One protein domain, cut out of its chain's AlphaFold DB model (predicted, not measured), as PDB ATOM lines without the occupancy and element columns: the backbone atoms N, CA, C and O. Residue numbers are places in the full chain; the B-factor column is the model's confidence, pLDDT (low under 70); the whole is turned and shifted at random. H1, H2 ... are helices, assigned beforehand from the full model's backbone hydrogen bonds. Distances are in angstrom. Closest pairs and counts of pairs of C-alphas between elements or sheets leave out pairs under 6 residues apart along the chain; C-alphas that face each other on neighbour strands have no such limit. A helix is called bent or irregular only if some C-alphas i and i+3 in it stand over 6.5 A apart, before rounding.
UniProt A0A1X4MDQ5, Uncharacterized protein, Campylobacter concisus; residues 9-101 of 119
ATOM      1  N   LEU A   9      50.392  58.264 179.778       75.69
ATOM      2  CA  LEU A   9      51.391  59.304 180.017       75.69
ATOM      3  C   LEU A   9      51.591  60.260 178.833       75.69
ATOM      4  O   LEU A   9      51.681  61.463 179.038       75.69
ATOM      5  N   ASP A  10      51.611  59.761 177.601       79.88
ATOM      6  CA  ASP A  10      51.876  60.579 176.416       79.88
ATOM      7  C   ASP A  10      50.740  61.586 176.168       79.88
ATOM      8  O   ASP A  10      50.983  62.718 175.764       79.88
ATOM      9  N   VAL A  11      49.490  61.204 176.471       81.50
ATOM     10  CA  VAL A  11      48.338  62.125 176.414       81.50
ATOM     11  C   VAL A  11      48.508  63.267 177.415       81.50
ATOM     12  O   VAL A  11      48.203  64.416 177.107       81.50
ATOM     13  N   PHE A  12      49.005  62.960 178.613       82.25
ATOM     14  CA  PHE A  12      49.249  63.964 179.641       82.25
ATOM     15  C   PHE A  12      50.341  64.952 179.222       82.25
ATOM     16  O   PHE A  12      50.122  66.159 179.307       82.25
ATOM     17  N   TYR A  13      51.465  64.463 178.694       84.19
ATOM     18  CA  TYR A  13      52.522  65.335 178.182       84.19
ATOM     19  C   TYR A  13      52.065  66.155 176.972       84.19
ATOM     20  O   TYR A  13      52.313  67.352 176.930       84.19
ATOM     21  N   ALA A  14      51.270  65.584 176.064       84.69
ATOM     22  CA  ALA A  14      50.703  66.334 174.943       84.69
ATOM     23  C   ALA A  14      49.772  67.481 175.393       84.69
ATOM     24  O   ALA A  14      49.733  68.541 174.766       84.69
ATOM     25  N   VAL A  15      49.025  67.293 176.488       85.00
ATOM     26  CA  VAL A  15      48.246  68.371 177.122       85.00
ATOM     27  C   VAL A  15      49.192  69.440 177.674       85.00
ATOM     28  O   VAL A  15      48.973  70.627 177.428       85.00
ATOM     29  N   LEU A  16      50.253  69.045 178.377       85.12
ATOM     30  CA  LEU A  16      51.234  69.986 178.915       85.12
ATOM     31  C   LEU A  16      51.903  70.808 177.811       85.12
ATOM     32  O   LEU A  16      51.843  72.031 177.865       85.12
ATOM     33  N   ASP A  17      52.413  70.169 176.764       86.12
ATOM     34  CA  ASP A  17      53.107  70.843 175.663       86.12
ATOM     35  C   ASP A  17      52.196  71.819 174.907       86.12
ATOM     36  O   ASP A  17      52.621  72.893 174.478       86.12
ATOM     37  N   LYS A  18      50.906  71.487 174.773       83.75
ATOM     38  CA  LYS A  18      49.925  72.346 174.096       83.75
ATOM     39  C   LYS A  18      49.562  73.587 174.922       83.75
ATOM     40  O   LYS A  18      49.422  74.695 174.382       83.75
ATOM     41  N   PHE A  19      49.329  73.413 176.220       81.12
ATOM     42  CA  PHE A  19      48.758  74.471 177.059       81.12
ATOM     43  C   PHE A  19      49.815  75.249 177.838       81.12
ATOM     44  O   PHE A  19      49.729  76.477 177.904       81.12
ATOM     45  N   TYR A  20      50.845  74.562 178.318       83.62
ATOM     46  CA  TYR A  20      51.894  75.077 179.190       83.62
ATOM     47  C   TYR A  20      53.268  74.857 178.542       83.62
ATOM     48  O   TYR A  20      54.016  73.982 178.975       83.62
ATOM     49  N   PRO A  21      53.631  75.638 177.508       81.81
ATOM     50  CA  PRO A  21      54.986  75.581 176.976       81.81
ATOM     51  C   PRO A  21      55.994  75.864 178.100       81.81
ATOM     52  O   PRO A  21      55.731  76.673 178.998       81.81
ATOM     53  N   ASP A  22      57.123  75.159 178.062       83.50
ATOM     54  CA  ASP A  22      58.199  75.225 179.059       83.50
ATOM     55  C   ASP A  22      57.808  74.752 180.471       83.50
ATOM     56  O   ASP A  22      58.446  75.134 181.455       83.50
ATOM     57  N   TRP A  23      56.768  73.919 180.602       83.00
ATOM     58  CA  TRP A  23      56.345  73.369 181.895       83.00
ATOM     59  C   TRP A  23      57.465  72.604 182.623       83.00
ATOM     60  O   TRP A  23      57.505  72.643 183.850       83.00
ATOM     61  N   GLU A  24      58.391  71.973 181.893       80.25
ATOM     62  CA  GLU A  24      59.549  71.254 182.452       80.25
ATOM     63  C   GLU A  24      60.480  72.163 183.262       80.25
ATOM     64  O   GLU A  24      61.074  71.735 184.249       80.25
ATOM     65  N   ASN A  25      60.569  73.440 182.879       81.56
ATOM     66  CA  ASN A  25      61.448  74.421 183.513       81.56
ATOM     67  C   ASN A  25      60.785  75.121 184.712       81.56
ATOM     68  O   ASN A  25      61.401  75.981 185.344       81.56
ATOM     69  N   ARG A  26      59.519  74.806 185.016       75.12
ATOM     70  CA  ARG A  26      58.751  75.458 186.083       75.12
ATOM     71  C   ARG A  26      58.738  74.620 187.359       75.12
ATOM     72  O   ARG A  26      58.011  73.636 187.466       75.12
ATOM     73  N   GLU A  27      59.466  75.084 188.371       72.25
ATOM     74  CA  GLU A  27      59.510  74.460 189.706       72.25
ATOM     75  C   GLU A  27      58.212  74.633 190.514       72.25
ATOM     76  O   GLU A  27      57.939  73.877 191.445       72.25
ATOM     77  N   ASP A  28      57.388  75.628 190.173       75.88
ATOM     78  CA  ASP A  28      56.162  75.946 190.914       75.88
ATOM     79  C   ASP A  28      55.048  74.899 190.732       75.88
ATOM     80  O   ASP A  28      54.087  74.868 191.507       75.88
ATOM     81  N   HIS A  29      55.174  74.029 189.722       78.00
ATOM     82  CA  HIS A  29      54.167  73.057 189.303       78.00
ATOM     83  C   HIS A  29      52.757  73.651 189.159       78.00
ATOM     84  O   HIS A  29      51.755  72.941 189.317       78.00
ATOM     85  N   TYR A  30      52.655  74.950 188.858       83.38
ATOM     86  CA  TYR A  30      51.377  75.662 188.845       83.38
ATOM     87  C   TYR A  30      50.403  75.056 187.829       83.38
ATOM     88  O   TYR A  30      49.212  74.918 188.110       83.38
ATOM     89  N   TYR A  31      50.930  74.568 186.705       82.44
ATOM     90  CA  TYR A  31      50.186  73.875 185.653       82.44
ATOM     91  C   TYR A  31      49.347  72.692 186.173       82.44
ATOM     92  O   TYR A  31      48.243  72.463 185.683       82.44
ATOM     93  N   LEU A  32      49.797  71.973 187.212       86.00
ATOM     94  CA  LEU A  32      49.026  70.870 187.801       86.00
ATOM     95  C   LEU A  32      47.749  71.360 188.478       86.00
ATOM     96  O   LEU A  32      46.724  70.687 188.407       86.00
ATOM     97  N   THR A  33      47.802  72.532 189.114       85.50
ATOM     98  CA  THR A  33      46.634  73.138 189.771       85.50
ATOM     99  C   THR A  33      45.604  73.623 188.755       85.50
ATOM    100  O   THR A  33      44.397  73.579 188.996       85.50
ATOM    101  N   GLU A  34      46.068  74.061 187.587       87.62
ATOM    102  CA  GLU A  34      45.199  74.515 186.507       87.62
ATOM    103  C   GLU A  34      44.551  73.331 185.795       87.62
ATOM    104  O   GLU A  34      43.340  73.335 185.583       87.62
ATOM    105  N   ILE A  35      45.318  72.269 185.529       87.06
ATOM    106  CA  ILE A  35      44.784  71.016 184.985       87.06
ATOM    107  C   ILE A  35      43.785  70.386 185.960       87.06
ATOM    108  O   ILE A  35      42.700  69.993 185.533       87.06
ATOM    109  N   SER A  36      44.083  70.338 187.264       87.94
ATOM    110  CA  SER A  36      43.144  69.787 188.250       87.94
ATOM    111  C   SER A  36      41.846  70.587 188.313       87.94
ATOM    112  O   SER A  36      40.767  70.000 188.364       87.94
ATOM    113  N   PHE A  37      41.938  71.919 188.245       86.88
ATOM    114  CA  PHE A  37      40.767  72.789 188.194       86.88
ATOM    115  C   PHE A  37      39.909  72.503 186.957       86.88
ATOM    116  O   PHE A  37      38.693  72.370 187.075       86.88
ATOM    117  N   LEU A  38      40.525  72.383 185.777       87.19
ATOM    118  CA  LEU A  38      39.802  72.109 184.535       87.19
ATOM    119  C   LEU A  38      39.129  70.731 184.563       87.19
ATOM    120  O   LEU A  38      37.951  70.622 184.235       87.19
ATOM    121  N   ILE A  39      39.833  69.699 185.032       86.88
ATOM    122  CA  ILE A  39      39.269  68.354 185.212       86.88
ATOM    123  C   ILE A  39      38.049  68.390 186.142       86.88
ATOM    124  O   ILE A  39      37.006  67.798 185.862       86.88
ATOM    125  N   ARG A  40      38.139  69.124 187.248       85.50
ATOM    126  CA  ARG A  40      37.068  69.157 188.237       85.50
ATOM    127  C   ARG A  40      35.866  69.995 187.806       85.50
ATOM    128  O   ARG A  40      34.738  69.564 187.993       85.50
ATOM    129  N   GLU A  41      36.088  71.190 187.269       82.75
ATOM    130  CA  GLU A  41      35.017  72.172 187.025       82.75
ATOM    131  C   GLU A  41      34.482  72.149 185.594       82.75
ATOM    132  O   GLU A  41      33.306  72.426 185.384       82.75
ATOM    133  N   VAL A  42      35.319  71.824 184.606       82.50
ATOM    134  CA  VAL A  42      34.880  71.735 183.203       82.50
ATOM    135  C   VAL A  42      34.356  70.338 182.897       82.50
ATOM    136  O   VAL A  42      33.362  70.196 182.190       82.50
ATOM    137  N   LEU A  43      34.995  69.306 183.454       83.50
ATOM    138  CA  LEU A  43      34.653  67.907 183.184       83.50
ATOM    139  C   LEU A  43      33.865  67.239 184.321       83.50
ATOM    140  O   LEU A  43      33.503  66.072 184.203       83.50
ATOM    141  N   ASN A  44      33.534  67.984 185.386       81.69
ATOM    142  CA  ASN A  44      32.739  67.525 186.532       81.69
ATOM    143  C   ASN A  44      33.290  66.257 187.208       81.69
ATOM    144  O   ASN A  44      32.527  65.403 187.668       81.69
ATOM    145  N   SER A  45      34.616  66.129 187.281       80.12
ATOM    146  CA  SER A  45      35.246  64.982 187.936       80.12
ATOM    147  C   SER A  45      34.879  64.926 189.433       80.12
ATOM    148  O   SER A  45      34.884  65.962 190.108       80.12
ATOM    149  N   PRO A  46      34.577  63.738 189.999       79.25
ATOM    150  CA  PRO A  46      34.164  63.600 191.399       79.25
ATOM    151  C   PRO A  46      35.323  63.759 192.398       79.25
ATOM    152  O   PRO A  46      35.100  63.784 193.610       79.25
ATOM    153  N   TYR A  47      36.563  63.828 191.912       82.75
ATOM    154  CA  TYR A  47      37.762  63.870 192.741       82.75
ATOM    155  C   TYR A  47      38.092  65.289 193.223       82.75
ATOM    156  O   TYR A  47      37.790  66.290 192.575       82.75
ATOM    157  N   THR A  48      38.734  65.383 194.390       84.06
ATOM    158  CA  THR A  48      39.241  66.659 194.910       84.06
ATOM    159  C   THR A  48      40.494  67.095 194.156       84.06
ATOM    160  O   THR A  48      41.240  66.248 193.662       84.06
ATOM    161  N   ASP A  49      40.767  68.403 194.126       81.44
ATOM    162  CA  ASP A  49      41.950  68.955 193.444       81.44
ATOM    163  C   ASP A  49      43.245  68.294 193.937       81.44
ATOM    164  O   ASP A  49      44.076  67.887 193.134       81.44
ATOM    165  N   GLU A  50      43.378  68.087 195.251       84.31
ATOM    166  CA  GLU A  50      44.518  67.394 195.868       84.31
ATOM    167  C   GLU A  50      44.688  65.960 195.345       84.31
ATOM    168  O   GLU A  50      45.803  65.534 195.048       84.31
ATOM    169  N   THR A  51      43.584  65.221 195.197       86.12
ATOM    170  CA  THR A  51      43.609  63.844 194.682       86.12
ATOM    171  C   THR A  51      44.063  63.825 193.228       86.12
ATOM    172  O   THR A  51      44.915  63.019 192.858       86.12
ATOM    173  N   VAL A  52      43.528  64.737 192.411       85.69
ATOM    174  CA  VAL A  52      43.897  64.849 190.998       85.69
ATOM    175  C   VAL A  52      45.372  65.230 190.873       85.69
ATOM    176  O   VAL A  52      46.114  64.526 190.199       85.69
ATOM    177  N   ILE A  53      45.835  66.261 191.586       86.38
ATOM    178  CA  ILE A  53      47.239  66.706 191.561       86.38
ATOM    179  C   ILE A  53      48.188  65.575 191.968       86.38
ATOM    180  O   ILE A  53      49.179  65.341 191.279       86.38
ATOM    181  N   ASN A  54      47.895  64.855 193.055       85.88
ATOM    182  CA  ASN A  54      48.747  63.757 193.514       85.88
ATOM    183  C   ASN A  54      48.830  62.631 192.478       85.88
ATOM    184  O   ASN A  54      49.919  62.151 192.173       85.88
ATOM    185  N   ASN A  55      47.701  62.261 191.882       84.81
ATOM    186  CA  ASN A  55      47.667  61.238 190.843       84.81
ATOM    187  C   ASN A  55      48.410  61.682 189.569       84.81
ATOM    188  O   ASN A  55      49.127  60.877 188.977       84.81
ATOM    189  N   LEU A  56      48.290  62.955 189.169       83.62
ATOM    190  CA  LEU A  56      49.054  63.521 188.051       83.62
ATOM    191  C   LEU A  56      50.566  63.503 188.347       83.62
ATOM    192  O   LEU A  56      51.344  63.111 187.482       83.62
ATOM    193  N   ARG A  57      50.988  63.845 189.576       80.88
ATOM    194  CA  ARG A  57      52.404  63.805 190.003       80.88
ATOM    195  C   ARG A  57      53.002  62.402 189.966       80.88
ATOM    196  O   ARG A  57      54.128  62.232 189.513       80.88
ATOM    197  N   VAL A  58      52.258  61.400 190.431       77.38
ATOM    198  CA  VAL A  58      52.708  59.993 190.476       77.38
ATOM    199  C   VAL A  58      52.529  59.300 189.115       77.38
ATOM    200  O   VAL A  58      52.772  58.107 188.977       77.38
ATOM    201  N   SER A  59      52.144  60.042 188.069       68.50
ATOM    202  CA  SER A  59      51.895  59.496 186.731       68.50
ATOM    203  C   SER A  59      50.792  58.425 186.690       68.50
ATOM    204  O   SER A  59      50.702  57.644 185.741       68.50
ATOM    205  N   GLU A  60      49.872  58.421 187.663       72.94
ATOM    206  CA  GLU A  60      48.655  57.595 187.662       72.94
ATOM    207  C   GLU A  60      47.564  58.177 186.738       72.94
ATOM    208  O   GLU A  60      46.369  58.193 187.046       72.94
ATOM    209  N   VAL A  61      47.956  58.648 185.553       73.44
ATOM    210  CA  VAL A  61      47.080  59.368 184.612       73.44
ATOM    211  C   VAL A  61      46.069  58.482 183.888       73.44
ATOM    212  O   VAL A  61      45.139  58.981 183.255       73.44
ATOM    213  N   LYS A  62      46.175  57.158 184.045       76.75
ATOM    214  CA  LYS A  62      45.233  56.183 183.474       76.75
ATOM    215  C   LYS A  62      43.779  56.459 183.876       76.75
ATOM    216  O   LYS A  62      42.880  56.256 183.066       76.75
ATOM    217  N   LYS A  63      43.551  56.946 185.101       79.19
ATOM    218  CA  LYS A  63      42.212  57.263 185.630       79.19
ATOM    219  C   LYS A  63      41.564  58.469 184.937       79.19
ATOM    220  O   LYS A  63      40.345  58.549 184.898       79.19
ATOM    221  N   TYR A  64      42.370  59.357 184.356       81.94
ATOM    222  CA  TYR A  64      41.935  60.640 183.797       81.94
ATOM    223  C   TYR A  64      42.107  60.720 182.281       81.94
ATOM    224  O   TYR A  64      42.035  61.793 181.699       81.94
ATOM    225  N   GLN A  65      42.339  59.600 181.596       81.75
ATOM    226  CA  GLN A  65      42.654  59.630 180.168       81.75
ATOM    227  C   GLN A  65      41.519  60.206 179.310       81.75
ATOM    228  O   GLN A  65      41.778  60.961 178.377       81.75
ATOM    229  N   ALA A  66      40.261  59.878 179.623       84.38
ATOM    230  CA  ALA A  66      39.108  60.443 178.919       84.38
ATOM    231  C   ALA A  66      39.020  61.967 179.113       84.38
ATOM    232  O   ALA A  66      38.728  62.714 178.177       84.38
ATOM    233  N   GLU A  67      39.332  62.426 180.322       86.75
ATOM    234  CA  GLU A  67      39.331  63.835 180.696       86.75
ATOM    235  C   GLU A  67      40.498  64.596 180.038       86.75
ATOM    236  O   GLU A  67      40.328  65.672 179.475       86.75
ATOM    237  N   LEU A  68      41.689  64.002 180.002       85.81
ATOM    238  CA  LEU A  68      42.851  64.589 179.336       85.81
ATOM    239  C   LEU A  68      42.683  64.636 177.814       85.81
ATOM    240  O   LEU A  68      43.029  65.636 177.196       85.81
ATOM    241  N   ASN A  69      42.092  63.604 177.205       85.50
ATOM    242  CA  ASN A  69      41.766  63.615 175.776       85.50
ATOM    243  C   ASN A  69      40.731  64.693 175.432       85.50
ATOM    244  O   ASN A  69      40.834  65.345 174.392       85.50
ATOM    245  N   THR A  70      39.735  64.906 176.294       86.75
ATOM    246  CA  THR A  70      38.763  65.988 176.089       86.75
ATOM    247  C   THR A  70      39.425  67.355 176.231       86.75
ATOM    248  O   THR A  70      39.212  68.203 175.366       86.75
ATOM    249  N   LEU A  71      40.315  67.553 177.210       86.88
ATOM    250  CA  LEU A  71      41.127  68.773 177.302       86.88
ATOM    251  C   LEU A  71      41.988  68.988 176.054       86.88
ATOM    252  O   LEU A  71      41.972  70.079 175.488       86.88
ATOM    253  N   LEU A  72      42.678  67.951 175.576       86.62
ATOM    254  CA  LEU A  72      43.516  68.016 174.378       86.62
ATOM    255  C   LEU A  72      42.716  68.458 173.146       86.62
ATOM    256  O   LEU A  72      43.205  69.265 172.359       86.62
ATOM    257  N   ASN A  73      41.484  67.978 172.988       86.69
ATOM    258  CA  ASN A  73      40.623  68.330 171.856       86.69
ATOM    259  C   ASN A  73      39.914  69.684 172.021       86.69
ATOM    260  O   ASN A  73      39.366  70.213 171.055       86.69
ATOM    261  N   THR A  74      39.937  70.270 173.217       85.62
ATOM    262  CA  THR A  74      39.294  71.559 173.482       85.62
ATOM    263  C   THR A  74      40.155  72.721 172.943       85.62
ATOM    264  O   THR A  74      41.394  72.656 172.984       85.62
ATOM    265  N   PRO A  75      39.542  73.802 172.416       87.00
ATOM    266  CA  PRO A  75      40.271  75.002 172.014       87.00
ATOM    267  C   PRO A  75      40.992  75.653 173.199       87.00
ATOM    268  O   PRO A  75      40.402  75.853 174.261       87.00
ATOM    269  N   LYS A  76      42.258  76.040 172.999       85.00
ATOM    270  CA  LYS A  76      43.081  76.682 174.037       85.00
ATOM    271  C   LYS A  76      42.459  77.969 174.567       85.00
ATOM    272  O   LYS A  76      42.380  78.152 175.772       85.00
ATOM    273  N   GLU A  77      41.923  78.793 173.674       86.19
ATOM    274  CA  GLU A  77      41.271  80.058 174.023       86.19
ATOM    275  C   GLU A  77      40.107  79.876 175.003       86.19
ATOM    276  O   GLU A  77      39.922  80.689 175.906       86.19
ATOM    277  N   PHE A  78      39.340  78.791 174.857       85.38
ATOM    278  CA  PHE A  78      38.238  78.484 175.762       85.38
ATOM    279  C   PHE A  78      38.752  78.124 177.157       85.38
ATOM    280  O   PHE A  78      38.265  78.664 178.150       85.38
ATOM    281  N   LEU A  79      39.755  77.248 177.242       83.75
ATOM    282  CA  LEU A  79      40.338  76.846 178.523       83.75
ATOM    283  C   LEU A  79      41.017  78.030 179.223       83.75
ATOM    284  O   LEU A  79      40.788  78.238 180.413       83.75
ATOM    285  N   ASP A  80      41.751  78.864 178.485       84.69
ATOM    286  CA  ASP A  80      42.358  80.092 179.007       84.69
ATOM    287  C   ASP A  80      41.290  81.078 179.500       84.69
ATOM    288  O   ASP A  80      41.429  81.683 180.568       84.69
ATOM    289  N   TRP A  81      40.181  81.220 178.766       87.69
ATOM    290  CA  TRP A  81      39.051  82.037 179.198       87.69
ATOM    291  C   TRP A  81      38.442  81.507 180.500       87.69
ATOM    292  O   TRP A  81      38.210  82.295 181.420       87.69
ATOM    293  N   VAL A  82      38.244  80.191 180.619       85.62
ATOM    294  CA  VAL A  82      37.744  79.545 181.842       85.62
ATOM    295  C   VAL A  82      38.699  79.778 183.013       85.62
ATOM    296  O   VAL A  82      38.257  80.187 184.087       85.62
ATOM    297  N   LEU A  83      40.006  79.586 182.815       84.19
ATOM    298  CA  LEU A  83      41.022  79.815 183.844       84.19
ATOM    299  C   LEU A  83      41.067  81.283 184.283       84.19
ATOM    300  O   LEU A  83      41.169  81.564 185.476       84.19
ATOM    301  N   LYS A  84      40.918  82.229 183.351       83.69
ATOM    302  CA  LYS A  84      40.897  83.669 183.644       83.69
ATOM    303  C   LYS A  84      39.637  84.108 184.393       83.69
ATOM    304  O   LYS A  84      39.706  85.006 185.232       83.69
ATOM    305  N   HIS A  85      38.497  83.480 184.111       81.31
ATOM    306  CA  HIS A  85      37.209  83.805 184.735       81.31
ATOM    307  C   HIS A  85      36.882  82.922 185.943       81.31
ATOM    308  O   HIS A  85      35.825  83.095 186.562       81.31
ATOM    309  N   ARG A  86      37.781  82.004 186.329       79.38
ATOM    310  CA  ARG A  86      37.562  81.141 187.487       79.38
ATOM    311  C   ARG A  86      37.375  81.972 188.745       79.38
ATOM    312  O   ARG A  86      38.163  82.860 189.080       79.38
ATOM    313  N   MET A  87      36.315  81.667 189.484       74.44
ATOM    314  CA  MET A  87      36.057  82.347 190.741       74.44
ATOM    315  C   MET A  87      37.087  81.886 191.773       74.44
ATOM    316  O   MET A  87      37.157  80.698 192.087       74.44
ATOM    317  N   THR A  88      37.877  82.816 192.316       73.00
ATOM    318  CA  THR A  88      38.878  82.495 193.344       73.00
ATOM    319  C   THR A  88      38.231  81.790 194.534       73.00
ATOM    320  O   THR A  88      37.093  82.091 194.900       73.00
ATOM    321  N   ALA A  89      38.955  80.871 195.179       67.31
ATOM    322  CA  ALA A  89      38.431  80.095 196.306       67.31
ATOM    323  C   ALA A  89      37.854  80.989 197.425       67.31
ATOM    324  O   ALA A  89      36.804  80.686 197.996       67.31
ATOM    325  N   SER A  90      38.481  82.141 197.687       66.19
ATOM    326  CA  SER A  90      37.998  83.155 198.633       66.19
ATOM    327  C   SER A  90      36.664  83.774 198.203       66.19
ATOM    328  O   SER A  90      35.721  83.839 198.997       66.19
ATOM    329  N   ARG A  91      36.547  84.174 196.932       65.69
ATOM    330  CA  ARG A  91      35.316  84.722 196.349       65.69
ATOM    331  C   ARG A  91      34.212  83.665 196.281       65.69
ATOM    332  O   ARG A  91      33.065  83.976 196.581       65.69
ATOM    333  N   ARG A  92      34.551  82.403 196.004       71.00
ATOM    334  CA  ARG A  92      33.640  81.247 196.051       71.00
ATOM    335  C   ARG A  92      33.097  80.988 197.447       71.00
ATOM    336  O   ARG A  92      31.881  80.930 197.610       71.00
ATOM    337  N   LYS A  93      33.964  80.951 198.461       68.75
ATOM    338  CA  LYS A  93      33.572  80.832 199.873       68.75
ATOM    339  C   LYS A  93      32.675  81.992 200.315       68.75
ATOM    340  O   LYS A  93      31.688  81.779 201.021       68.75
ATOM    341  N   MET A  94      32.979  83.215 199.871       70.44
ATOM    342  CA  MET A  94      32.139  84.388 200.124       70.44
ATOM    343  C   MET A  94      30.763  84.245 199.461       70.44
ATOM    344  O   MET A  94      29.755  84.428 200.139       70.44
ATOM    345  N   CYS A  95      30.700  83.887 198.176       67.94
ATOM    346  CA  CYS A  95      29.436  83.708 197.466       67.94
ATOM    347  C   CYS A  95      28.590  82.575 198.060       67.94
ATOM    348  O   CYS A  95      27.394  82.768 198.252       67.94
ATOM    349  N   GLN A  96      29.191  81.444 198.438       69.25
ATOM    350  CA  GLN A  96      28.481  80.368 199.137       69.25
ATOM    351  C   GLN A  96      27.896  80.843 200.472       69.25
ATOM    352  O   GLN A  96      26.708  80.669 200.728       69.25
ATOM    353  N   SER A  97      28.704  81.512 201.299       69.56
ATOM    354  CA  SER A  97      28.256  82.058 202.586       69.56
ATOM    355  C   SER A  97      27.161  83.118 202.431       69.56
ATOM    356  O   SER A  97      26.249  83.200 203.259       69.56
ATOM    357  N   LYS A  98      27.249  83.955 201.392       67.31
ATOM    358  CA  LYS A  98      26.361  85.102 201.190       67.31
ATOM    359  C   LYS A  98      25.060  84.738 200.469       67.31
ATOM    360  O   LYS A  98      24.028  85.272 200.853       67.31
ATOM    361  N   TYR A  99      25.106  83.841 199.483       67.25
ATOM    362  CA  TYR A  99      23.991  83.579 198.562       67.25
ATOM    363  C   TYR A  99      23.451  82.144 198.600       67.25
ATOM    364  O   TYR A  99      22.271  81.959 198.341       67.25
ATOM    365  N   LEU A 100      24.263  81.138 198.954       65.62
ATOM    366  CA  LEU A 100      23.811  79.734 199.051       65.62
ATOM    367  C   LEU A 100      23.428  79.320 200.481       65.62
ATOM    368  O   LEU A 100      23.070  78.172 200.722       65.62
ATOM    369  N   SER A 101      23.508  80.259 201.429       57.88
ATOM    370  CA  SER A 101      22.951  80.187 202.784       57.88
ATOM    371  C   SER A 101      22.948  78.799 203.445       57.88
ATOM    372  O   SER A 101      21.920  78.339 203.925       57.88
TER     373      SER A 101
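This is residues 9 to 101 of the 119 residues of an uncharacterized protein of Campylobacter concisus (UniProt A0A1X4MDQ5). Five short helices, H1 to H5, form a compact, mostly crossed body with H2 in its middle; residues 88 to 94 and 96 to 101, mostly H6, stick out as an arm. The printed part has 93 residues with six named helices, H1 to H6 in order, and is all helix. It is compact, radius of gyration of the C-alphas 13.9 A, spanning 44 by 27 by 25 A.

H1, residues 9 to 19, begins at C-alpha 9 (51.391, 59.304, 180.017). H2 is residues 30 to 41, 16.8 A long; H3, 49 to 57; H4, 61 to 73, 16.9 A; H5, 76 to 85. H6, residues 89 to 99, ends at C-alpha 99 (23.991, 83.579, 198.562). H4 is irregular: C-alphas 63 and 66 are 8.0 A apart.

H1 touches H4, closest C-alphas Val 15 and Leu 72, 5.5 A. H2 touches H3, closest C-alphas Ser 36 and Asp 49, 5.4 A, at a steep tilt of 54 degrees, opposite ways. Residues 34 to 38 of H2 only just touch H5, with 3 pairs of C-alphas within 8 A, the closest Glu 34 and Leu 83, 7.3 A. H6 touches no helix. Every O i to N i+4 pair is within hydrogen-bond range in H1, H2, H3, H5 and H6; in H4, 7 of 9.

The C-alphas farthest apart, Asp 10 and Ser 101, are 43.8 A apart. The printed part has no cut and no long link. pLDDT is under 70 at residues 59, 89 to 91, 93 and 95 to 101.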